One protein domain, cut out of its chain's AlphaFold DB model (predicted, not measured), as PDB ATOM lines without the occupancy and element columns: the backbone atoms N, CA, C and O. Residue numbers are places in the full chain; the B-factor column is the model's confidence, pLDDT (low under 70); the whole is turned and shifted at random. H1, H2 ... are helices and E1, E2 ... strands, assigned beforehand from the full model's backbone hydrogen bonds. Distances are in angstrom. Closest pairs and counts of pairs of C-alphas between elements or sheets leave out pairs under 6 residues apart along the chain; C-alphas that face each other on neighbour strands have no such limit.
ATOM      1  N   ALA A   3      -2.836  -2.556   6.629       77.62
ATOM      2  CA  ALA A   3      -3.310  -2.603   8.011       77.62
ATOM      3  C   ALA A   3      -2.867  -3.852   8.784       77.62
ATOM      4  O   ALA A   3      -2.452  -3.739   9.930       77.62
ATOM      5  N   LEU A   4      -2.893  -5.020   8.132       76.12
ATOM      6  CA  LEU A   4      -2.416  -6.280   8.711       76.12
ATOM      7  C   LEU A   4      -0.898  -6.279   8.908       76.12
ATOM      8  O   LEU A   4      -0.413  -6.762   9.918       76.12
ATOM      9  N   LYS A   5      -0.145  -5.711   7.959       81.00
ATOM     10  CA  LYS A   5       1.318  -5.612   8.036       81.00
ATOM     11  C   LYS A   5       1.790  -4.648   9.131       81.00
ATOM     12  O   LYS A   5       2.890  -4.805   9.646       81.00
ATOM     13  N   HIS A   6       0.981  -3.643   9.449       86.81
ATOM     14  CA  HIS A   6       1.301  -2.598  10.421       86.81
ATOM     15  C   HIS A   6       0.510  -2.722  11.729       86.81
ATOM     16  O   HIS A   6       0.525  -1.786  12.521       86.81
ATOM     17  N   ASN A   7      -0.170  -3.855  11.953       83.19
ATOM     18  CA  ASN A   7      -0.997  -4.136  13.132       83.19
ATOM     19  C   ASN A   7      -1.924  -2.972  13.517       83.19
ATOM     20  O   ASN A   7      -2.100  -2.666  14.694       83.19
ATOM     21  N   LEU A   8      -2.494  -2.297  12.516       89.44
ATOM     22  CA  LEU A   8      -3.415  -1.199  12.772       89.44
ATOM     23  C   LEU A   8      -4.687  -1.756  13.405       89.44
ATOM     24  O   LEU A   8      -5.286  -2.702  12.886       89.44
ATOM     25  N   GLU A   9      -5.114  -1.137  14.502       85.19
ATOM     26  CA  GLU A   9      -6.385  -1.455  15.133       85.19
ATOM     27  C   GLU A   9      -7.515  -0.916  14.253       85.19
ATOM     28  O   GLU A   9      -7.791   0.282  14.190       85.19
ATOM     29  N   ILE A  10      -8.124  -1.820  13.491       80.94
ATOM     30  CA  ILE A  10      -9.231  -1.513  12.596       80.94
ATOM     31  C   ILE A  10     -10.447  -2.291  13.066       80.94
ATOM     32  O   ILE A  10     -10.395  -3.509  13.239       80.94
ATOM     33  N   ASN A  11     -11.573  -1.593  13.202       81.81
ATOM     34  CA  ASN A  11     -12.860  -2.235  13.421       81.81
ATOM     35  C   ASN A  11     -13.342  -2.895  12.116       81.81
ATOM     36  O   ASN A  11     -14.140  -2.341  11.355       81.81
ATOM     37  N   TRP A  12     -12.808  -4.086  11.839       79.25
ATOM     38  CA  TRP A  12     -13.111  -4.869  10.641       79.25
ATOM     39  C   TRP A  12     -14.596  -5.205  10.523       79.25
ATOM     40  O   TRP A  12     -15.151  -5.127   9.429       79.25
ATOM     41  N   ALA A  13     -15.246  -5.514  11.648       76.38
ATOM     42  CA  ALA A  13     -16.673  -5.808  11.687       76.38
ATOM     43  C   ALA A  13     -17.503  -4.616  11.186       76.38
ATOM     44  O   ALA A  13     -18.390  -4.789  10.351       76.38
ATOM     45  N   LEU A  14     -17.166  -3.398  11.620       78.25
ATOM     46  CA  LEU A  14     -17.842  -2.179  11.179       78.25
ATOM     47  C   LEU A  14     -17.626  -1.896   9.686       78.25
ATOM     48  O   LEU A  14     -18.574  -1.536   8.990       78.25
ATOM     49  N   ILE A  15     -16.402  -2.077   9.175       79.62
ATOM     50  CA  ILE A  15     -16.095  -1.864   7.749       79.62
ATOM     51  C   ILE A  15     -16.880  -2.839   6.872       79.62
ATOM     52  O   ILE A  15     -17.533  -2.417   5.914       79.62
ATOM     53  N   VAL A  16     -16.844  -4.133   7.208       76.62
ATOM     54  CA  VAL A  16     -17.558  -5.174   6.457       76.62
ATOM     55  C   VAL A  16     -19.060  -4.907   6.484       76.62
ATOM     56  O   VAL A  16     -19.702  -4.920   5.436       76.62
ATOM     57  N   MET A  17     -19.614  -4.568   7.647       76.81
ATOM     58  CA  MET A  17     -21.041  -4.303   7.808       76.81
ATOM     59  C   MET A  17     -21.516  -3.054   7.051       76.81
ATOM     60  O   MET A  17     -22.544  -3.101   6.372       76.81
ATOM     61  N   ASN A  18     -20.764  -1.952   7.103       77.50
ATOM     62  CA  ASN A  18     -21.076  -0.749   6.325       77.50
ATOM     63  C   ASN A  18     -21.087  -1.027   4.825       77.50
ATOM     64  O   ASN A  18     -21.976  -0.566   4.104       77.50
ATOM     65  N   HIS A  19     -20.114  -1.806   4.362       75.50
ATOM     66  CA  HIS A  19     -20.017  -2.153   2.959       75.50
ATOM     67  C   HIS A  19     -21.146  -3.098   2.523       75.50
ATOM     68  O   HIS A  19     -21.782  -2.847   1.501       75.50
ATOM     69  N   MET A  20     -21.472  -4.118   3.324       74.75
ATOM     70  CA  MET A  20     -22.614  -5.008   3.078       74.75
ATOM     71  C   MET A  20     -23.933  -4.248   2.964       74.75
ATOM     72  O   MET A  20     -24.714  -4.508   2.052       74.75
ATOM     73  N   TRP A  21     -24.173  -3.297   3.869       75.88
ATOM     74  CA  TRP A  21     -25.395  -2.503   3.856       75.88
ATOM     75  C   TRP A  21     -25.482  -1.590   2.628       75.88
ATOM     76  O   TRP A  21     -26.525  -1.528   1.986       75.88
ATOM     77  N   SER A  22     -24.385  -0.910   2.273       75.94
ATOM     78  CA  SER A  22     -24.327  -0.029   1.096       75.94
ATOM     79  C   SER A  22     -24.564  -0.789  -0.215       75.94
ATOM     80  O   SER A  22     -25.257  -0.315  -1.110       75.94
ATOM     81  N   MET A  23     -24.031  -2.010  -0.311       72.38
ATOM     82  CA  MET A  23     -24.104  -2.829  -1.522       72.38
ATOM     83  C   MET A  23     -25.418  -3.609  -1.659       72.38
ATOM     84  O   MET A  23     -25.636  -4.236  -2.693       72.38
ATOM     85  N   ARG A  24     -26.314  -3.556  -0.662       72.38
ATOM     86  CA  ARG A  24     -27.616  -4.246  -0.683       72.38
ATOM     87  C   ARG A  24     -28.455  -3.900  -1.917       72.38
ATOM     88  O   ARG A  24     -29.113  -4.772  -2.475       72.38
ATOM     89  N   GLU A  25     -28.440  -2.629  -2.308       65.00
ATOM     90  CA  GLU A  25     -29.269  -2.096  -3.399       65.00
ATOM     91  C   GLU A  25     -28.624  -2.269  -4.778       65.00
ATOM     92  O   GLU A  25     -29.271  -2.102  -5.812       65.00
ATOM     93  N   THR A  26     -27.338  -2.617  -4.814       62.72
ATOM     94  CA  THR A  26     -26.667  -2.985  -6.055       62.72
ATOM     95  C   THR A  26     -26.900  -4.472  -6.288       62.72
ATOM     96  O   THR A  26     -26.556  -5.278  -5.431       62.72
ATOM     97  N   ASN A  27     -27.440  -4.865  -7.446       62.44
ATOM     98  CA  ASN A  27     -27.589  -6.272  -7.873       62.44
ATOM     99  C   ASN A  27     -26.229  -6.982  -8.100       62.44
ATOM    100  O   ASN A  27     -26.091  -7.832  -8.978       62.44
ATOM    101  N   ASN A  28     -25.199  -6.590  -7.361       63.47
ATOM    102  CA  ASN A  28     -23.846  -7.078  -7.477       63.47
ATOM    103  C   ASN A  28     -23.687  -8.379  -6.670       63.47
ATOM    104  O   ASN A  28     -24.382  -8.573  -5.668       63.47
ATOM    105  N   PRO A  29     -22.784  -9.283  -7.090       62.97
ATOM    106  CA  PRO A  29     -22.419 -10.455  -6.309       62.97
ATOM    107  C   PRO A  29     -21.919 -10.056  -4.922       62.97
ATOM    108  O   PRO A  29     -21.463  -8.930  -4.721       62.97
ATOM    109  N   LEU A  30     -22.022 -11.003  -3.981       70.75
ATOM    110  CA  LEU A  30     -21.642 -10.859  -2.574       70.75
ATOM    111  C   LEU A  30     -20.449  -9.893  -2.416       70.75
ATOM    112  O   LEU A  30     -19.398 -10.141  -3.005       70.75
ATOM    113  N   PRO A  31     -20.565  -8.805  -1.641       67.81
ATOM    114  CA  PRO A  31     -19.596  -7.707  -1.636       67.81
ATOM    115  C   PRO A  31     -18.172  -8.149  -1.269       67.81
ATOM    116  O   PRO A  31     -17.196  -7.589  -1.762       67.81
ATOM    117  N   TYR A  32     -18.027  -9.215  -0.480       69.56
ATOM    118  CA  TYR A  32     -16.729  -9.837  -0.205       69.56
ATOM    119  C   TYR A  32     -16.144 -10.518  -1.439       69.56
ATOM    120  O   TYR A  32     -14.945 -10.431  -1.639       69.56
ATOM    121  N   ALA A  33     -16.956 -11.150  -2.290       73.81
ATOM    122  CA  ALA A  33     -16.477 -11.722  -3.543       73.81
ATOM    123  C   ALA A  33     -15.897 -10.630  -4.452       73.81
ATOM    124  O   ALA A  33     -14.861 -10.857  -5.064       73.81
ATOM    125  N   ILE A  34     -16.490  -9.430  -4.474       71.38
ATOM    126  CA  ILE A  34     -15.963  -8.283  -5.231       71.38
ATOM    127  C   ILE A  34     -14.644  -7.794  -4.628       71.38
ATOM    128  O   ILE A  34     -13.651  -7.670  -5.340       71.38
ATOM    129  N   ILE A  35     -14.607  -7.553  -3.312       73.75
ATOM    130  CA  ILE A  35     -13.385  -7.103  -2.628       73.75
ATOM    131  C   ILE A  35     -12.259  -8.132  -2.789       73.75
ATOM    132  O   ILE A  35     -11.138  -7.763  -3.127       73.75
ATOM    133  N   ILE A  36     -12.548  -9.414  -2.566       79.06
ATOM    134  CA  ILE A  36     -11.582 -10.511  -2.676       79.06
ATOM    135  C   ILE A  36     -11.103 -10.639  -4.122       79.06
ATOM    136  O   ILE A  36      -9.898 -10.691  -4.331       79.06
ATOM    137  N   SER A  37     -12.000 -10.597  -5.113       79.44
ATOM    138  CA  SER A  37     -11.612 -10.651  -6.532       79.44
ATOM    139  C   SER A  37     -10.680  -9.497  -6.907       79.44
ATOM    140  O   SER A  37      -9.616  -9.741  -7.468       79.44
ATOM    141  N   ASN A  38     -11.005  -8.262  -6.501       78.56
ATOM    142  CA  ASN A  38     -10.153  -7.092  -6.739       78.56
ATOM    143  C   ASN A  38      -8.788  -7.207  -6.038       78.56
ATOM    144  O   ASN A  38      -7.782  -6.711  -6.543       78.56
ATOM    145  N   ILE A  39      -8.726  -7.822  -4.851       82.50
ATOM    146  CA  ILE A  39      -7.454  -8.079  -4.166       82.50
ATOM    147  C   ILE A  39      -6.640  -9.101  -4.965       82.50
ATOM    148  O   ILE A  39      -5.485  -8.827  -5.276       82.50
ATOM    149  N   LEU A  40      -7.225 -10.244  -5.317       85.62
ATOM    150  CA  LEU A  40      -6.542 -11.312  -6.053       85.62
ATOM    151  C   LEU A  40      -5.989 -10.816  -7.396       85.62
ATOM    152  O   LEU A  40      -4.819 -11.054  -7.694       85.62
ATOM    153  N   GLU A  41      -6.781 -10.042  -8.138       84.12
ATOM    154  CA  GLU A  41      -6.370  -9.419  -9.399       84.12
ATOM    155  C   GLU A  41      -5.173  -8.473  -9.212       84.12
ATOM    156  O   GLU A  41      -4.175  -8.589  -9.922       84.12
ATOM    157  N   ASN A  42      -5.211  -7.597  -8.201       86.00
ATOM    158  CA  ASN A  42      -4.106  -6.677  -7.903       86.00
ATOM    159  C   ASN A  42      -2.800  -7.390  -7.523       86.00
ATOM    160  O   ASN A  42      -1.717  -6.841  -7.726       86.00
ATOM    161  N   PHE A  43      -2.884  -8.596  -6.959       85.88
ATOM    162  CA  PHE A  43      -1.714  -9.412  -6.628       85.88
ATOM    163  C   PHE A  43      -1.291 -10.351  -7.768       85.88
ATOM    164  O   PHE A  43      -0.360 -11.135  -7.588       85.88
ATOM    165  N   GLY A  44      -1.938 -10.277  -8.937       87.06
ATOM    166  CA  GLY A  44      -1.646 -11.146 -10.076       87.06
ATOM    167  C   GLY A  44      -1.999 -12.614  -9.826       87.06
ATOM    168  O   GLY A  44      -1.483 -13.496 -10.513       87.06
ATOM    169  N   VAL A  45      -2.854 -12.894  -8.838       85.94
ATOM    170  CA  VAL A  45      -3.346 -14.246  -8.576       85.94
ATOM    171  C   VAL A  45      -4.379 -14.578  -9.645       85.94
ATOM    172  O   VAL A  45      -5.467 -14.007  -9.681       85.94
ATOM    173  N   SER A  46      -4.017 -15.492 -10.546       82.81
ATOM    174  CA  SER A  46      -4.908 -15.933 -11.614       82.81
ATOM    175  C   SER A  46      -6.002 -16.839 -11.061       82.81
ATOM    176  O   SER A  46      -5.723 -17.936 -10.584       82.81
ATOM    177  N   THR A  47      -7.253 -16.409 -11.200       80.69
ATOM    178  CA  THR A  47      -8.447 -17.224 -10.919       80.69
ATOM    179  C   THR A  47      -8.919 -18.005 -12.157       80.69
ATOM    180  O   THR A  47      -9.955 -18.663 -12.134       80.69
ATOM    181  N   ALA A  48      -8.163 -17.970 -13.265       78.06
ATOM    182  CA  ALA A  48      -8.588 -18.512 -14.560       78.06
ATOM    183  C   ALA A  48      -8.743 -20.044 -14.594       78.06
ATOM    184  O   ALA A  48      -9.481 -20.560 -15.432       78.06
ATOM    185  N   SER A  49      -8.057 -20.774 -13.708       77.75
ATOM    186  CA  SER A  49      -8.188 -22.234 -13.574       77.75
ATOM    187  C   SER A  49      -9.166 -22.660 -12.475       77.75
ATOM    188  O   SER A  49      -9.311 -23.855 -12.225       77.75
ATOM    189  N   GLU A  50      -9.804 -21.714 -11.784       79.44
ATOM    190  CA  GLU A  50     -10.761 -22.016 -10.722       79.44
ATOM    191  C   GLU A  50     -12.137 -22.363 -11.304       79.44
ATOM    192  O   GLU A  50     -12.556 -21.867 -12.355       79.44
ATOM    193  N   SER A  51     -12.875 -23.235 -10.615       77.00
ATOM    194  CA  SER A  51     -14.234 -23.593 -11.016       77.00
ATOM    195  C   SER A  51     -15.151 -22.375 -10.903       77.00
ATOM    196  O   SER A  51     -15.440 -21.905  -9.799       77.00
ATOM    197  N   LYS A  52     -15.650 -21.876 -12.037       72.62
ATOM    198  CA  LYS A  52     -16.567 -20.734 -12.055       72.62
ATOM    199  C   LYS A  52     -17.941 -21.150 -11.528       72.62
ATOM    200  O   LYS A  52     -18.742 -21.730 -12.257       72.62
ATOM    201  N   ILE A  53     -18.226 -20.827 -10.271       70.38
ATOM    202  CA  ILE A  53     -19.575 -20.944  -9.711       70.38
ATOM    203  C   ILE A  53     -20.398 -19.774 -10.257       70.38
ATOM    204  O   ILE A  53     -20.098 -18.609 -10.003       70.38
ATOM    205  N   THR A  54     -21.433 -20.070 -11.039       67.06
ATOM    206  CA  THR A  54     -22.394 -19.055 -11.482       67.06
ATOM    207  C   THR A  54     -23.334 -18.723 -10.334       67.06
ATOM    208  O   THR A  54     -24.224 -19.508 -10.016       67.06
ATOM    209  N   LEU A  55     -23.144 -17.556  -9.721       68.19
ATOM    210  CA  LEU A  55     -24.085 -17.018  -8.746       68.19
ATOM    211  C   LEU A  55     -25.273 -16.405  -9.501       68.19
ATOM    212  O   LEU A  55     -25.091 -15.502 -10.318       68.19
ATOM    213  N   ASN A  56     -26.485 -16.907  -9.271       69.12
ATOM    214  CA  ASN A  56     -27.687 -16.316  -9.855       69.12
ATOM    215  C   ASN A  56     -27.936 -14.935  -9.225       69.12
ATOM    216  O   ASN A  56     -27.719 -14.759  -8.030       69.12
ATOM    217  N   ALA A  57     -28.459 -13.968  -9.985       65.19
ATOM    218  CA  ALA A  57     -28.759 -12.621  -9.481       65.19
ATOM    219  C   ALA A  57     -29.768 -12.622  -8.309       65.19
ATOM    220  O   ALA A  57     -29.819 -11.692  -7.506       65.19
ATOM    221  N   ARG A  58     -30.590 -13.677  -8.208       67.31
ATOM    222  CA  ARG A  58     -31.486 -13.901  -7.062       67.31
ATOM    223  C   ARG A  58     -30.741 -14.360  -5.809       67.31
ATOM    224  O   ARG A  58     -31.125 -13.962  -4.716       67.31
ATOM    225  N   ASP A  59     -29.678 -15.137  -5.989       67.94
ATOM    226  CA  ASP A  59     -28.876 -15.730  -4.912       67.94
ATOM    227  C   ASP A  59     -27.744 -14.790  -4.464       67.94
ATOM    228  O   ASP A  59     -27.161 -14.968  -3.398       67.94
ATOM    229  N   SER A  60     -27.432 -13.765  -5.266       68.81
ATOM    230  CA  SER A  60     -26.423 -12.751  -4.962       68.81
ATOM    231  C   SER A  60     -26.910 -11.616  -4.073       68.81
ATOM    232  O   SER A  60     -26.089 -10.864  -3.547       68.81
ATOM    233  N   LYS A  61     -28.230 -11.459  -3.920       72.44
ATOM    234  CA  LYS A  61     -28.796 -10.383  -3.112       72.44
ATOM    235  C   LYS A  61     -28.612 -10.705  -1.634       72.44
ATOM    236  O   LYS A  61     -29.060 -11.744  -1.157       72.44
ATOM    237  N   ILE A  62     -28.002  -9.784  -0.894       74.06
ATOM    238  CA  ILE A  62     -27.922  -9.910   0.559       74.06
ATOM    239  C   ILE A  62     -29.301  -9.605   1.148       74.06
ATOM    240  O   ILE A  62     -29.789  -8.476   1.067       74.06
ATOM    241  N   ASP A  63     -29.926 -10.616   1.746       78.56
ATOM    242  CA  ASP A  63     -31.175 -10.440   2.479       78.56
ATOM    243  C   ASP A  63     -30.924  -9.823   3.863       78.56
ATOM    244  O   ASP A  63     -29.964 -10.160   4.559       78.56
ATOM    245  N   VAL A  64     -31.821  -8.934   4.280       77.19
ATOM    246  CA  VAL A  64     -31.787  -8.262   5.586       77.19
ATOM    247  C   VAL A  64     -31.865  -9.286   6.713       77.19
ATOM    248  O   VAL A  64     -31.171  -9.151   7.718       77.19
ATOM    249  N   ASP A  65     -32.629 -10.358   6.519       81.56
ATOM    250  CA  ASP A  65     -32.740 -11.435   7.500       81.56
ATOM    251  C   ASP A  65     -31.411 -12.168   7.715       81.56
ATOM    252  O   ASP A  65     -31.110 -12.604   8.829       81.56
ATOM    253  N   VAL A  66     -30.580 -12.281   6.673       78.62
ATOM    254  CA  VAL A  66     -29.239 -12.878   6.780       78.62
ATOM    255  C   VAL A  66     -28.312 -11.961   7.577       78.62
ATOM    256  O   VAL A  66     -27.591 -12.443   8.451       78.62
ATOM    257  N   ILE A  67     -28.383 -10.646   7.339       77.25
ATOM    258  CA  ILE A  67     -27.631  -9.635   8.097       77.25
ATOM    259  C   ILE A  67     -28.002  -9.711   9.588       77.25
ATOM    260  O   ILE A  67     -27.123  -9.853  10.438       77.25
ATOM    261  N   HIS A  68     -29.298  -9.744   9.910       78.69
ATOM    262  CA  HIS A  68     -29.768  -9.870  11.293       78.69
ATOM    263  C   HIS A  68     -29.359 -11.196  11.953       78.69
ATOM    264  O   HIS A  68     -28.955 -11.202  13.116       78.69
ATOM    265  N   LYS A  69     -29.407 -12.327  11.230       80.31
ATOM    266  CA  LYS A  69     -28.953 -13.635  11.747       80.31
ATOM    267  C   LYS A  69     -27.464 -13.657  12.090       80.31
ATOM    268  O   LYS A  69     -27.069 -14.355  13.027       80.31
ATOM    269  N   MET A  70     -26.653 -12.888  11.368       76.00
ATOM    270  CA  MET A  70     -25.229 -12.706  11.660       76.00
ATOM    271  C   MET A  70     -24.967 -11.791  12.868       76.00
ATOM    272  O   MET A  70     -23.814 -11.622  13.256       76.00
ATOM    273  N   GLY A  71     -26.014 -11.238  13.492       76.06
ATOM    274  CA  GLY A  71     -25.890 -10.362  14.657       76.06
ATOM    275  C   GLY A  71     -25.635  -8.900  14.297       76.06
ATOM    276  O   GLY A  71     -25.284  -8.102  15.164       76.06
ATOM    277  N   PHE A  72     -25.799  -8.538  13.025       76.25
ATOM    278  CA  PHE A  72     -25.637  -7.177  12.539       76.25
ATOM    279  C   PHE A  72     -26.978  -6.447  12.574       76.25
ATOM    280  O   PHE A  72     -27.932  -6.858  11.915       76.25
ATOM    281  N   PHE A  73     -27.048  -5.354  13.329       78.94
ATOM    282  CA  PHE A  73     -28.241  -4.524  13.466       78.94
ATOM    283  C   PHE A  73     -27.910  -3.071  13.136       78.94
ATOM    284  O   PHE A  73     -26.826  -2.579  13.445       78.94
ATOM    285  N   ARG A  74     -28.864  -2.368  12.526       71.12
ATOM    286  CA  ARG A  74     -28.785  -0.925  12.296       71.12
ATOM    287  C   ARG A  74     -29.947  -0.255  13.017       71.12
ATOM    288  O   ARG A  74     -31.097  -0.549  12.708       71.12
ATOM    289  N   ASP A  75     -29.630   0.639  13.940       65.69
ATOM    290  CA  ASP A  75     -30.552   1.657  14.433       65.69
ATOM    291  C   ASP A  75     -30.295   2.968  13.667       65.69
ATOM    292  O   ASP A  75     -29.249   3.129  13.037       65.69
ATOM    293  N   LEU A  76     -31.252   3.896  13.677       57.94
ATOM    294  CA  LEU A  76     -31.305   5.132  12.874       57.94
ATOM    295  C   LEU A  76     -30.023   5.988  12.890       57.94
ATOM    296  O   LEU A  76     -29.851   6.853  12.033       57.94
ATOM    297  N   THR A  77     -29.132   5.771  13.854       59.62
ATOM    298  CA  THR A  77     -27.865   6.498  14.006       59.62
ATOM    299  C   THR A  77     -26.669   5.572  14.261       59.62
ATOM    300  O   THR A  77     -25.559   5.928  13.879       59.62
ATOM    301  N   ASP A  78     -26.891   4.361  14.789       64.94
ATOM    302  CA  ASP A  78     -25.826   3.455  15.221       64.94
ATOM    303  C   ASP A  78     -25.936   2.060  14.608       64.94
ATOM    304  O   ASP A  78     -27.009   1.482  14.439       64.94
ATOM    305  N   ILE A  79     -24.776   1.488  14.302       65.69
ATOM    306  CA  ILE A  79     -24.646   0.124  13.808       65.69
ATOM    307  C   ILE A  79     -24.116  -0.738  14.950       65.69
ATOM    308  O   ILE A  79     -23.012  -0.518  15.443       65.69
ATOM    309  N   ILE A  80     -24.907  -1.726  15.364       68.44
ATOM    310  CA  ILE A  80     -24.642  -2.552  16.539       68.44
ATOM    311  C   ILE A  80     -24.354  -3.980  16.082       68.44
ATOM    312  O   ILE A  80     -25.182  -4.624  15.437       68.44
ATOM    313  N   TYR A  81     -23.181  -4.486  16.456       67.50
ATOM    314  CA  TYR A  81     -22.894  -5.913  16.412       67.50
ATOM    315  C   TYR A  81     -23.294  -6.529  17.750       67.50
ATOM    316  O   TYR A  81     -22.766  -6.140  18.788       67.50
ATOM    317  N   LYS A  82     -24.238  -7.470  17.729       68.69
ATOM    318  CA  LYS A  82     -24.545  -8.320  18.879       68.69
ATOM    319  C   LYS A  82     -24.060  -9.716  18.561       68.69
ATOM    320  O   LYS A  82     -24.583 -10.362  17.653       68.69
TER     321      LYS A  82
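This is residues 3 to 82 of the 118 residues of an uncharacterized protein of Lupinus albus (UniProt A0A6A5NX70). Two helices of equal residue count, H1 and H2, make an open corner, with a small strand hairpin, E1 and E2, beside H1 and the short helix H3 next to E1. A long loop, residues 43 to 63, swings out from the far end of H2 and comes back to H3, while residues 3 to 12 stick out as a tail leading into H1. The printed part has 80 residues, with three named helices and then two named strands, H1 H2 H3 E1 E2; E1 and E2 form one antiparallel sheet. The class is mostly helix, though under half of the residues are in named elements. The whole is loose and flat, with a radius of gyration of the C-alphas of 15.0 A and spans of 43 by 39 by 18 A.

H1, residues 12 to 23, and H2, residues 31 to 42, only just touch, with 3 pairs of C-alphas within 8 A. The closest C-alphas are those of Met 20 and Pro 31, 6.2 A apart, and the lines are about perpendicular at 74 degrees. H3, residues 64 to 69, is apart from H2, and only just apart from H1 at 8.5 A. E1, residues 72 to 74, and E2, residues 79 to 81, form a hairpin, with N 73 and O 80 within hydrogen-bond range at 2.9 A. The closest C-alphas of H1 and E1 are those of Met 17 and Phe 72, 7.2 A apart; those of H1 and E2 are Leu 14 and Ile 79, at 7.6 A. Ile 67 of H3 and Phe 73 of E1 have their C-alphas 7.4 A apart, the closest of that pair. In H1, H2 and H3 every O i to N i+4 pair is within hydrogen-bond range.

H1 begins with C-alpha 12 at (-13.111, -4.869, 10.641) and is 16.5 A long; H2 is 16.7 A long. H3 measures 8.7 A, E1 7.0 A, and E2 6.8 A, ending with C-alpha 81 at (-22.894, -5.913, 16.412).

The C-alphas farthest apart, Ser 49 and Leu 76, are 44.5 A from each other. The printed part has no cut, and the link from H2 to H3 is long, 21 residues. Mean pLDDT of the printed part is 75.0; residues 25 to 29, 31 to 32, 54 to 60 and 75 to 82 are under 70.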